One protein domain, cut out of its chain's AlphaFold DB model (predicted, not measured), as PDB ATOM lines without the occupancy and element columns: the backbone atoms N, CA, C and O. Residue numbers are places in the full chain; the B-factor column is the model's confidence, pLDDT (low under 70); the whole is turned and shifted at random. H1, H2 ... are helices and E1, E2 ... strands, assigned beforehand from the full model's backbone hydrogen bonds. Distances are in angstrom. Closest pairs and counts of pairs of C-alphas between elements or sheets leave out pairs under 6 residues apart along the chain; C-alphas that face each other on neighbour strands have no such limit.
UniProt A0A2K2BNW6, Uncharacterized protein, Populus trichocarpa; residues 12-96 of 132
ATOM      1  N   THR A  12     159.878  41.600 132.324       92.94
ATOM      2  CA  THR A  12     159.884  42.366 133.566       92.94
ATOM      3  C   THR A  12     158.898  43.516 133.432       92.94
ATOM      4  O   THR A  12     159.016  44.325 132.515       92.94
ATOM      5  N   VAL A  13     157.935  43.586 134.343       93.94
ATOM      6  CA  VAL A  13     156.931  44.646 134.429       93.94
ATOM      7  C   VAL A  13     157.200  45.461 135.688       93.94
ATOM      8  O   VAL A  13     157.194  44.938 136.802       93.94
ATOM      9  N   LYS A  14     157.451  46.755 135.514       95.38
ATOM     10  CA  LYS A  14     157.623  47.717 136.602       95.38
ATOM     11  C   LYS A  14     156.262  48.142 137.133       95.38
ATOM     12  O   LYS A  14     155.396  48.573 136.372       95.38
ATOM     13  N   LEU A  15     156.090  48.026 138.442       95.12
ATOM     14  CA  LEU A  15     154.886  48.398 139.173       95.12
ATOM     15  C   LEU A  15     155.253  49.487 140.181       95.12
ATOM     16  O   LEU A  15     156.206  49.314 140.936       95.12
ATOM     17  N   ARG A  16     154.504  50.586 140.223       94.50
ATOM     18  CA  ARG A  16     154.699  51.684 141.174       94.50
ATOM     19  C   ARG A  16     153.453  51.849 142.021       94.50
ATOM     20  O   ARG A  16     152.374  52.034 141.475       94.50
ATOM     21  N   CYS A  17     153.607  51.871 143.338       93.19
ATOM     22  CA  CYS A  17     152.515  52.203 144.246       93.19
ATOM     23  C   CYS A  17     152.714  53.620 144.809       93.19
ATOM     24  O   CYS A  17     153.655  53.829 145.581       93.19
ATOM     25  N   PRO A  18     151.863  54.601 144.445       90.62
ATOM     26  CA  PRO A  18     151.948  55.961 144.971       90.62
ATOM     27  C   PRO A  18     151.749  56.029 146.489       90.62
ATOM     28  O   PRO A  18     152.409  56.823 147.147       90.62
ATOM     29  N   SER A  19     150.894  55.172 147.058       85.19
ATOM     30  CA  SER A  19     150.570  55.185 148.492       85.19
ATOM     31  C   SER A  19     151.742  54.800 149.394       85.19
ATOM     32  O   SER A  19     151.803  55.251 150.533       85.19
ATOM     33  N   VAL A  20     152.667  53.970 148.900       85.81
ATOM     34  CA  VAL A  20     153.876  53.553 149.637       85.81
ATOM     35  C   VAL A  20     155.168  54.068 148.995       85.81
ATOM     36  O   VAL A  20     156.251  53.647 149.387       85.81
ATOM     37  N   SER A  21     155.061  54.952 147.993       87.88
ATOM     38  CA  SER A  21     156.182  55.546 147.247       87.88
ATOM     39  C   SER A  21     157.256  54.540 146.809       87.88
ATOM     40  O   SER A  21     158.445  54.845 146.825       87.88
ATOM     41  N   SER A  22     156.839  53.334 146.415       90.00
ATOM     42  CA  SER A  22     157.745  52.227 146.092       90.00
ATOM     43  C   SER A  22     157.533  51.723 144.669       90.00
ATOM     44  O   SER A  22     156.417  51.767 144.140       90.00
ATOM     45  N   ILE A  23     158.615  51.230 144.062       94.12
ATOM     46  CA  ILE A  23     158.624  50.583 142.750       94.12
ATOM     47  C   ILE A  23     159.120  49.149 142.923       94.12
ATOM     48  O   ILE A  23     160.169  48.908 143.515       94.12
ATOM     49  N   ALA A  24     158.375  48.197 142.370       93.56
ATOM     50  CA  ALA A  24     158.732  46.788 142.341       93.56
ATOM     51  C   ALA A  24     158.826  46.284 140.898       93.56
ATOM     52  O   ALA A  24     158.120  46.753 140.004       93.56
ATOM     53  N   SER A  25     159.699  45.304 140.676       93.81
ATOM     54  CA  SER A  25     159.824  44.615 139.389       93.81
ATOM     55  C   SER A  25     159.139  43.256 139.488       93.81
ATOM     56  O   SER A  25     159.469  42.468 140.372       93.81
ATOM     57  N   PHE A  26     158.194  42.986 138.593       92.25
ATOM     58  CA  PHE A  26     157.472  41.721 138.518       92.25
ATOM     59  C   PHE A  26     157.867  40.959 137.258       92.25
ATOM     60  O   PHE A  26     157.787  41.497 136.158       92.25
ATOM     61  N   PHE A  27     158.269  39.701 137.410       90.81
ATOM     62  CA  PHE A  27     158.500  38.814 136.275       90.81
ATOM     63  C   PHE A  27     157.189  38.140 135.888       90.81
ATOM     64  O   PHE A  27     156.543  37.502 136.719       90.81
ATOM     65  N   ALA A  28     156.794  38.305 134.632       89.94
ATOM     66  CA  ALA A  28     155.507  37.866 134.128       89.94
ATOM     67  C   ALA A  28     155.654  37.204 132.760       89.94
ATOM     68  O   ALA A  28     156.352  37.714 131.882       89.94
ATOM     69  N   TRP A  29     154.953  36.093 132.555       90.94
ATOM     70  CA  TRP A  29     154.763  35.530 131.219       90.94
ATOM     71  C   TRP A  29     153.542  36.164 130.560       90.94
ATOM     72  O   TRP A  29     152.553  36.457 131.229       90.94
ATOM     73  N   ASP A  30     153.582  36.333 129.240       89.75
ATOM     74  CA  ASP A  30     152.493  36.973 128.495       89.75
ATOM     75  C   ASP A  30     151.137  36.274 128.702       89.75
ATOM     76  O   ASP A  30     150.113  36.939 128.853       89.75
ATOM     77  N   GLU A  31     151.127  34.944 128.780       90.00
ATOM     78  CA  GLU A  31     149.909  34.142 128.971       90.00
ATOM     79  C   GLU A  31     149.595  33.853 130.446       90.00
ATOM     80  O   GLU A  31     148.547  33.292 130.765       90.00
ATOM     81  N   GLN A  32     150.470  34.268 131.366       91.12
ATOM     82  CA  GLN A  32     150.217  34.115 132.790       91.12
ATOM     83  C   GLN A  32     149.074  35.041 133.215       91.12
ATOM     84  O   GLN A  32     149.026  36.231 132.877       91.12
ATOM     85  N   ARG A  33     148.143  34.475 133.984       92.62
ATOM     86  CA  ARG A  33     147.045  35.214 134.608       92.62
ATOM     87  C   ARG A  33     147.587  36.135 135.702       92.62
ATOM     88  O   ARG A  33     148.571  35.820 136.369       92.62
ATOM     89  N   LEU A  34     146.936  37.276 135.892       91.75
ATOM     90  CA  LEU A  34     147.373  38.266 136.877       91.75
ATOM     91  C   LEU A  34     147.155  37.760 138.302       91.75
ATOM     92  O   LEU A  34     146.013  37.656 138.743       91.75
ATOM     93  N   ASP A  35     148.235  37.496 139.031       92.00
ATOM     94  CA  ASP A  35     148.183  37.195 140.461       92.00
ATOM     95  C   ASP A  35     148.134  38.500 141.274       92.00
ATOM     96  O   ASP A  35     149.156  39.075 141.661       92.00
ATOM     97  N   LEU A  36     146.913  38.978 141.523       91.50
ATOM     98  CA  LEU A  36     146.676  40.207 142.281       91.50
ATOM     99  C   LEU A  36     147.034  40.022 143.761       91.50
ATOM    100  O   LEU A  36     147.352  40.998 144.435       91.50
ATOM    101  N   GLY A  37     147.013  38.785 144.269       91.69
ATOM    102  CA  GLY A  37     147.417  38.461 145.635       91.69
ATOM    103  C   GLY A  37     148.911  38.680 145.860       91.69
ATOM    104  O   GLY A  37     149.307  39.292 146.854       91.69
ATOM    105  N   SER A  38     149.757  38.226 144.937       92.25
ATOM    106  CA  SER A  38     151.203  38.474 145.004       92.25
ATOM    107  C   SER A  38     151.548  39.947 144.826       92.25
ATOM    108  O   SER A  38     152.318  40.471 145.627       92.25
ATOM    109  N   ILE A  39     150.922  40.644 143.870       92.94
ATOM    110  CA  ILE A  39     151.136  42.090 143.684       92.94
ATOM    111  C   ILE A  39     150.741  42.859 144.952       92.94
ATOM    112  O   ILE A  39     151.505  43.693 145.438       92.94
ATOM    113  N   ALA A  40     149.574  42.558 145.527       92.25
ATOM    114  CA  ALA A  40     149.105  43.212 146.743       92.25
ATOM    115  C   ALA A  40     150.067  42.992 147.918       92.25
ATOM    116  O   ALA A  40     150.423  43.948 148.604       92.25
ATOM    117  N   ARG A  41     150.550  41.756 148.113       91.50
ATOM    118  CA  ARG A  41     151.519  41.421 149.170       91.50
ATOM    119  C   ARG A  41     152.826  42.194 149.035       91.50
ATOM    120  O   ARG A  41     153.347  42.642 150.050       91.50
ATOM    121  N   THR A  42     153.323  42.399 147.815       92.81
ATOM    122  CA  THR A  42     154.547  43.181 147.574       92.81
ATOM    123  C   THR A  42     154.429  44.624 148.067       92.81
ATOM    124  O   THR A  42     155.403  45.167 148.581       92.81
ATOM    125  N   PHE A  43     153.249  45.237 147.953       91.69
ATOM    126  CA  PHE A  43     153.013  46.624 148.371       91.69
ATOM    127  C   PHE A  43     152.286  46.759 149.720       91.69
ATOM    128  O   PHE A  43     151.979  47.872 150.136       91.69
ATOM    129  N   GLY A  44     151.985  45.648 150.403       91.62
ATOM    130  CA  GLY A  44     151.195  45.659 151.640       91.62
ATOM    131  C   GLY A  44     149.746  46.123 151.443       91.62
ATOM    132  O   GLY A  44     149.142  46.682 152.358       91.62
ATOM    133  N   LEU A  45     149.185  45.924 150.251       91.88
ATOM    134  CA  LEU A  45     147.823  46.323 149.900       91.88
ATOM    135  C   LEU A  45     146.821  45.196 150.159       91.88
ATOM    136  O   LEU A  45     147.167  44.016 150.216       91.88
ATOM    137  N   ASP A  46     145.556  45.569 150.309       90.31
ATOM    138  CA  ASP A  46     144.446  44.636 150.336       90.31
ATOM    139  C   ASP A  46     144.120  44.184 148.901       90.31
ATOM    140  O   ASP A  46     143.768  45.015 148.051       90.31
ATOM    141  N   PRO A  47     144.196  42.875 148.610       89.38
ATOM    142  CA  PRO A  47     144.087  42.375 147.248       89.38
ATOM    143  C   PRO A  47     142.671  42.551 146.672       89.38
ATOM    144  O   PRO A  47     142.515  42.521 145.451       89.38
ATOM    145  N   SER A  48     141.639  42.744 147.508       87.31
ATOM    146  CA  SER A  48     140.254  42.974 147.067       87.31
ATOM    147  C   SER A  48     139.994  44.402 146.594       87.31
ATOM    148  O   SER A  48     139.024  44.637 145.882       87.31
ATOM    149  N   THR A  49     140.874  45.342 146.942       89.56
ATOM    150  CA  THR A  49     140.774  46.757 146.546       89.56
ATOM    151  C   THR A  49     141.772  47.160 145.463       89.56
ATOM    152  O   THR A  49     141.812  48.326 145.075       89.56
ATOM    153  N   LEU A  50     142.577  46.206 144.985       91.25
ATOM    154  CA  LEU A  50     143.702  46.465 144.097       91.25
ATOM    155  C   LEU A  50     143.247  46.912 142.700       91.25
ATOM    156  O   LEU A  50     142.383  46.292 142.076       91.25
ATOM    157  N   LYS A  51     143.877  47.974 142.197       94.06
ATOM    158  CA  LYS A  51     143.667  48.540 140.864       94.06
ATOM    159  C   LYS A  51     145.000  48.709 140.145       94.06
ATOM    160  O   LYS A  51     145.993  49.083 140.763       94.06
ATOM    161  N   LEU A  52     145.002  48.486 138.832       93.88
ATOM    162  CA  LEU A  52     146.146  48.744 137.953       93.88
ATOM    163  C   LEU A  52     145.798  49.876 136.986       93.88
ATOM    164  O   LEU A  52     144.786  49.804 136.293       93.88
ATOM    165  N   ASN A  53     146.605  50.938 136.960       93.94
ATOM    166  CA  ASN A  53     146.327  52.189 136.242       93.94
ATOM    167  C   ASN A  53     144.917  52.749 136.531       93.94
ATOM    168  O   ASN A  53     144.264  53.302 135.651       93.94
ATOM    169  N   GLY A  54     144.416  52.552 137.755       92.81
ATOM    170  CA  GLY A  54     143.066  52.954 138.165       92.81
ATOM    171  C   GLY A  54     141.940  51.990 137.767       92.81
ATOM    172  O   GLY A  54     140.804  52.185 138.198       92.81
ATOM    173  N   TYR A  55     142.230  50.921 137.020       93.31
ATOM    174  CA  TYR A  55     141.245  49.912 136.631       93.31
ATOM    175  C   TYR A  55     141.175  48.783 137.651       93.31
ATOM    176  O   TYR A  55     142.195  48.214 138.044       93.31
ATOM    177  N   PHE A  56     139.953  48.430 138.045       90.81
ATOM    178  CA  PHE A  56     139.713  47.223 138.820       90.81
ATOM    179  C   PHE A  56     139.774  46.000 137.908       90.81
ATOM    180  O   PHE A  56     139.217  46.007 136.809       90.81
ATOM    181  N   ILE A  57     140.440  44.948 138.371       88.38
ATOM    182  CA  ILE A  57     140.572  43.702 137.622       88.38
ATOM    183  C   ILE A  57     139.750  42.641 138.331       88.38
ATOM    184  O   ILE A  57     139.950  42.399 139.516       88.38
ATOM    185  N   SER A  58     138.842  41.993 137.603       86.00
ATOM    186  CA  SER A  58     138.055  40.879 138.133       86.00
ATOM    187  C   SER A  58     138.967  39.732 138.570       86.00
ATOM    188  O   SER A  58     139.880  39.342 137.834       86.00
ATOM    189  N   ARG A  59     138.700  39.187 139.762       84.50
ATOM    190  CA  ARG A  59     139.510  38.178 140.469       84.50
ATOM    191  C   ARG A  59     138.647  36.977 140.829       84.50
ATOM    192  O   ARG A  59     137.495  37.156 141.216       84.50
ATOM    193  N   GLY A  60     139.226  35.783 140.753       82.94
ATOM    194  CA  GLY A  60     138.663  34.579 141.356       82.94
ATOM    195  C   GLY A  60     138.841  34.552 142.877       82.94
ATOM    196  O   GLY A  60     139.436  35.457 143.474       82.94
ATOM    197  N   ALA A  61     138.344  33.486 143.509       83.62
ATOM    198  CA  ALA A  61     138.535  33.234 144.941       83.62
ATOM    199  C   ALA A  61     140.024  33.084 145.316       83.62
ATOM    200  O   ALA A  61     140.436  33.432 146.418       83.62
ATOM    201  N   ASP A  62     140.837  32.643 144.358       85.31
ATOM    202  CA  ASP A  62     142.290  32.484 144.405       85.31
ATOM    203  C   ASP A  62     143.072  33.805 144.277       85.31
ATOM    204  O   ASP A  62     144.298  33.796 144.274       85.31
ATOM    205  N   LEU A  63     142.392  34.959 144.204       86.19
ATOM    206  CA  LEU A  63     142.991  36.292 144.006       86.19
ATOM    207  C   LEU A  63     143.700  36.468 142.649       86.19
ATOM    208  O   LEU A  63     144.294  37.518 142.402       86.19
ATOM    209  N   ILE A  64     143.606  35.483 141.755       87.19
ATOM    210  CA  ILE A  64     144.126  35.548 140.391       87.19
ATOM    211  C   ILE A  64     143.004  36.011 139.463       87.19
ATOM    212  O   ILE A  64     141.841  35.630 139.621       87.19
ATOM    213  N   SER A  65     143.326  36.831 138.464       87.56
ATOM    214  CA  SER A  65     142.326  37.263 137.490       87.56
ATOM    215  C   SER A  65     141.735  36.078 136.738       87.56
ATOM    216  O   SER A  65     142.479  35.236 136.247       87.56
ATOM    217  N   SER A  66     140.409  35.998 136.637       82.31
ATOM    218  CA  SER A  66     139.694  34.888 135.989       82.31
ATOM    219  C   SER A  66     139.884  34.831 134.469       82.31
ATOM    220  O   SER A  66     139.881  33.742 133.903       82.31
ATOM    221  N   SER A  67     140.080  35.976 133.811       83.56
ATOM    222  CA  SER A  67     140.083  36.063 132.338       83.56
ATOM    223  C   SER A  67     141.170  36.973 131.764       83.56
ATOM    224  O   SER A  67     141.332  37.028 130.548       83.56
ATOM    225  N   VAL A  68     141.918  37.696 132.606       89.12
ATOM    226  CA  VAL A  68     142.923  38.664 132.146       89.12
ATOM    227  C   VAL A  68     144.329  38.095 132.318       89.12
ATOM    228  O   VAL A  68     144.752  37.713 133.412       89.12
ATOM    229  N   THR A  69     145.067  38.078 131.211       92.94
ATOM    230  CA  THR A  69     146.501  37.763 131.149       92.94
ATOM    231  C   THR A  69     147.332  39.043 131.131       92.94
ATOM    232  O   THR A  69     146.822  40.112 130.766       92.94
ATOM    233  N   TRP A  70     148.624  38.941 131.455       92.56
ATOM    234  CA  TRP A  70     149.556  40.062 131.296       92.56
ATOM    235  C   TRP A  70     149.551  40.610 129.865       92.56
ATOM    236  O   TRP A  70     149.440  41.821 129.690       92.56
ATOM    237  N   ARG A  71     149.546  39.755 128.834       92.50
ATOM    238  CA  ARG A  71     149.478  40.191 127.429       92.50
ATOM    239  C   ARG A  71     148.238  41.031 127.146       92.50
ATOM    240  O   ARG A  71     148.355  42.122 126.592       92.50
ATOM    241  N   SER A  72     147.056  40.539 127.530       92.88
ATOM    242  CA  SER A  72     145.800  41.267 127.296       92.88
ATOM    243  C   SER A  72     145.747  42.586 128.064       92.88
ATOM    244  O   SER A  72     145.294  43.587 127.516       92.88
ATOM    245  N   LEU A  73     146.258  42.612 129.300       93.81
ATOM    246  CA  LEU A  73     146.298  43.823 130.117       93.81
ATOM    247  C   LEU A  73     147.212  44.883 129.493       93.81
ATOM    248  O   LEU A  73     146.814  46.031 129.323       93.81
ATOM    249  N   LEU A  74     148.437  44.492 129.137       92.56
ATOM    250  CA  LEU A  74     149.423  45.403 128.564       92.56
ATOM    251  C   LEU A  74     148.988  45.911 127.189       92.56
ATOM    252  O   LEU A  74     149.160  47.090 126.895       92.56
ATOM    253  N   SER A  75     148.379  45.050 126.368       92.81
ATOM    254  CA  SER A  75     147.795  45.456 125.088       92.81
ATOM    255  C   SER A  75     146.654  46.458 125.282       92.81
ATOM    256  O   SER A  75     146.628  47.480 124.599       92.81
ATOM    257  N   PHE A  76     145.771  46.224 126.258       93.62
ATOM    258  CA  PHE A  76     144.699  47.154 126.607       93.62
ATOM    259  C   PHE A  76     145.240  48.521 127.055       93.62
ATOM    260  O   PHE A  76     144.779  49.552 126.568       93.62
ATOM    261  N   PHE A  77     146.247  48.545 127.932       94.12
ATOM    262  CA  PHE A  77     146.879  49.793 128.366       94.12
ATOM    263  C   PHE A  77     147.592  50.509 127.226       94.12
ATOM    264  O   PHE A  77     147.376  51.703 127.045       94.12
ATOM    265  N   SER A  78     148.342  49.784 126.396       92.31
ATOM    266  CA  SER A  78     148.993  50.361 125.221       92.31
ATOM    267  C   SER A  78     147.982  50.984 124.255       92.31
ATOM    268  O   SER A  78     148.217  52.087 123.773       92.31
ATOM    269  N   ALA A  79     146.847  50.325 124.001       93.88
ATOM    270  CA  ALA A  79     145.787  50.850 123.137       93.88
ATOM    271  C   ALA A  79     145.099  52.095 123.724       93.88
ATOM    272  O   ALA A  79     144.596  52.938 122.987       93.88
ATOM    273  N   LYS A  80     145.087  52.223 125.055       91.94
ATOM    274  CA  LYS A  80     144.569  53.386 125.788       91.94
ATOM    275  C   LYS A  80     145.600  54.511 125.958       91.94
ATOM    276  O   LYS A  80     145.246  55.541 126.523       91.94
ATOM    277  N   GLY A  81     146.848  54.323 125.520       91.44
ATOM    278  CA  GLY A  81     147.940  55.270 125.774       91.44
ATOM    279  C   GLY A  81     148.350  55.347 127.250       91.44
ATOM    280  O   GLY A  81     148.826  56.380 127.706       91.44
ATOM    281  N   LEU A  82     148.117  54.275 128.008       92.50
ATOM    282  CA  LEU A  82     148.487  54.156 129.414       92.50
ATOM    283  C   LEU A  82     149.833  53.451 129.558       92.50
ATOM    284  O   LEU A  82     150.230  52.648 128.711       92.50
ATOM    285  N   SER A  83     150.489  53.696 130.688       91.75
ATOM    286  CA  SER A  83     151.748  53.054 131.036       91.75
ATOM    287  C   SER A  83     151.632  51.530 131.039       91.75
ATOM    288  O   SER A  83     150.614  50.968 131.446       91.75
ATOM    289  N   THR A  84     152.683  50.861 130.561       92.75
ATOM    290  CA  THR A  84     152.722  49.402 130.314       92.75
ATOM    291  C   THR A  84     153.753  48.661 131.170       92.75
ATOM    292  O   THR A  84     153.940  47.456 131.034       92.75
ATOM    293  N   GLY A  85     154.438  49.354 132.073       90.19
ATOM    294  CA  GLY A  85     155.437  48.780 132.970       90.19
ATOM    295  C   GLY A  85     156.775  48.455 132.312       90.19
ATOM    296  O   GLY A  85     157.524  47.663 132.873       90.19
ATOM    297  N   LYS A  86     157.085  49.017 131.137       90.12
ATOM    298  CA  LYS A  86     158.340  48.726 130.421       90.12
ATOM    299  C   LYS A  86     159.579  49.243 131.162       90.12
ATOM    300  O   LYS A  86     160.599  48.564 131.200       90.12
ATOM    301  N   ASP A  87     159.457  50.415 131.780       90.44
ATOM    302  CA  ASP A  87     160.535  51.142 132.448       90.44
ATOM    303  C   ASP A  87     160.010  51.790 133.734       90.44
ATOM    304  O   ASP A  87     158.801  51.912 133.925       90.44
ATOM    305  N   ASP A  88     160.899  52.271 134.604       88.44
ATOM    306  CA  ASP A  88     160.518  52.969 135.843       88.44
ATOM    307  C   ASP A  88     159.656  54.226 135.588       88.44
ATOM    308  O   ASP A  88     158.803  54.569 136.408       88.44
ATOM    309  N   LYS A  89     159.826  54.889 134.431       88.50
ATOM    310  CA  LYS A  89     158.993  56.034 134.007       88.50
ATOM    311  C   LYS A  89     157.593  55.622 133.555       88.50
ATOM    312  O   LYS A  89     156.645  56.368 133.757       88.50
ATOM    313  N   GLU A  90     157.485  54.431 132.981       91.19
ATOM    314  CA  GLU A  90     156.254  53.846 132.448       91.19
ATOM    315  C   GLU A  90     155.720  52.757 133.384       91.19
ATOM    316  O   GLU A  90     155.071  51.818 132.929       91.19
ATOM    317  N   ALA A  91     156.022  52.824 134.682       93.44
ATOM    318  CA  ALA A  91     155.591  51.821 135.646       93.44
ATOM    319  C   ALA A  91     154.056  51.789 135.759       93.44
ATOM    320  O   ALA A  91     153.411  52.834 135.826       93.44
ATOM    321  N   LEU A  92     153.466  50.590 135.824       94.75
ATOM    322  CA  LEU A  92     152.031  50.453 136.078       94.75
ATOM    323  C   LEU A  92     151.713  50.999 137.464       94.75
ATOM    324  O   LEU A  92     152.330  50.592 138.450       94.75
ATOM    325  N   ILE A  93     150.719  51.875 137.546       94.88
ATOM    326  CA  ILE A  93     150.294  52.431 138.823       94.88
ATOM    327  C   ILE A  93     149.446  51.393 139.552       94.88
ATOM    328  O   ILE A  93     148.379  51.012 139.078       94.88
ATOM    329  N   VAL A  94     149.926  50.935 140.701       94.75
ATOM    330  CA  VAL A  94     149.203  50.039 141.599       94.75
ATOM    331  C   VAL A  94     148.570  50.881 142.692       94.75
ATOM    332  O   VAL A  94     149.271  51.546 143.450       94.75
ATOM    333  N   ASP A  95     147.246  50.845 142.765       92.81
ATOM    334  CA  ASP A  95     146.468  51.529 143.793       92.81
ATOM    335  C   ASP A  95     145.667  50.508 144.602       92.81
ATOM    336  O   ASP A  95     145.311  49.435 144.109       92.81
ATOM    337  N   GLY A  96     145.406  50.821 145.863       92.06
ATOM    338  CA  GLY A  96     144.640  49.958 146.745       92.06
ATOM    339  C   GLY A  96     144.655  50.466 148.176       92.06
ATOM    340  O   GLY A  96     145.453  51.318 148.566       92.06
TER     341      GLY A  96
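AT A GLANCE: This is residues 12 to 96 of the 132 residues of an uncharacterized protein of Populus trichocarpa (UniProt A0A2K2BNW6). A small three-stranded sheet, E2 E1 E5, forms a wall with helix H1 over one face, and a short two-stranded ribbon, E3 and E4, leads into the two helices at its opposite ends: E3 into H1 and E4 into H2. H2 only grazes the larger sheet, and a long unnamed stretch, residues 44 to 63, loops from H1 to E4. The 85 printed residues hold two named helices and five named strands, along the chain E1 E2 E3 H1 E4 H2 E5. The larger sheet, in the order E2 E1 E5, is mixed, the smaller antiparallel, and the class is mixed, helices and strands. The whole is compact, with a radius of gyration of the C-alphas of 11.5 A, and rounded, with spans of 32 by 27 by 21 A.

HOW THE PARTS SIT: In the larger sheet E1, residues 12 to 17, is the inner strand. E2, residues 22 to 28, is its antiparallel neighbour at 149 degrees, with N 15 and O 24 2.9 A apart, within hydrogen-bond range; E1 and E2 form a hairpin. On the other side of E1, the edge strand E5, residues 92 to 95, is parallel to it at 37 degrees, with N 16 and O 92 at 2.8 A. H1, residues 36 to 43, is on this sheet at a height of 8.1 A. It is only just over E1, with 3 of its C-alphas falling on that strand, and runs only just across the strands, at 62 degrees to E1 on the local plane. The closest C-alphas of H1 and E2 are those of Thr 42 and Ala 24, 7.6 A apart. E3, residues 33 to 35, and E4, residues 64 to 69, are antiparallel neighbours at 141 degrees, with N 65 and O 34 at 2.8 A. H2, residues 70 to 79, only grazes the larger sheet, with its residues 70 to 77; its closest C-alpha to E3 is that of Trp 70, 6.3 A from that of Leu 34. H1 and H2 are apart. In H1 and H2 every O i to N i+4 pair is within hydrogen-bond range.

IN THESE COORDINATES: E1 begins at C-alpha 12, (159.884, 42.366, 133.566), and is 16.3 A long; E2 is 18.8 A. E3 spans 6.3 A, H1 10.9 A and E4 9.8 A. H2 begins at C-alpha 70, (149.556, 40.062, 131.296), and is 14.0 A long. E5, 9.6 A long, ends at C-alpha 95, (146.468, 51.529, 143.793).

THE WHOLE: The two C-alphas farthest apart, those of Ala 61 and Lys 89, are 32.5 A apart. The printed part has no cut. The links from H1 to E4, 20 residues, and from H2 to E5, 12 residues, are long; the other links are tight. The mean pLDDT of the printed part is 91.0, and no printed residue is under 70.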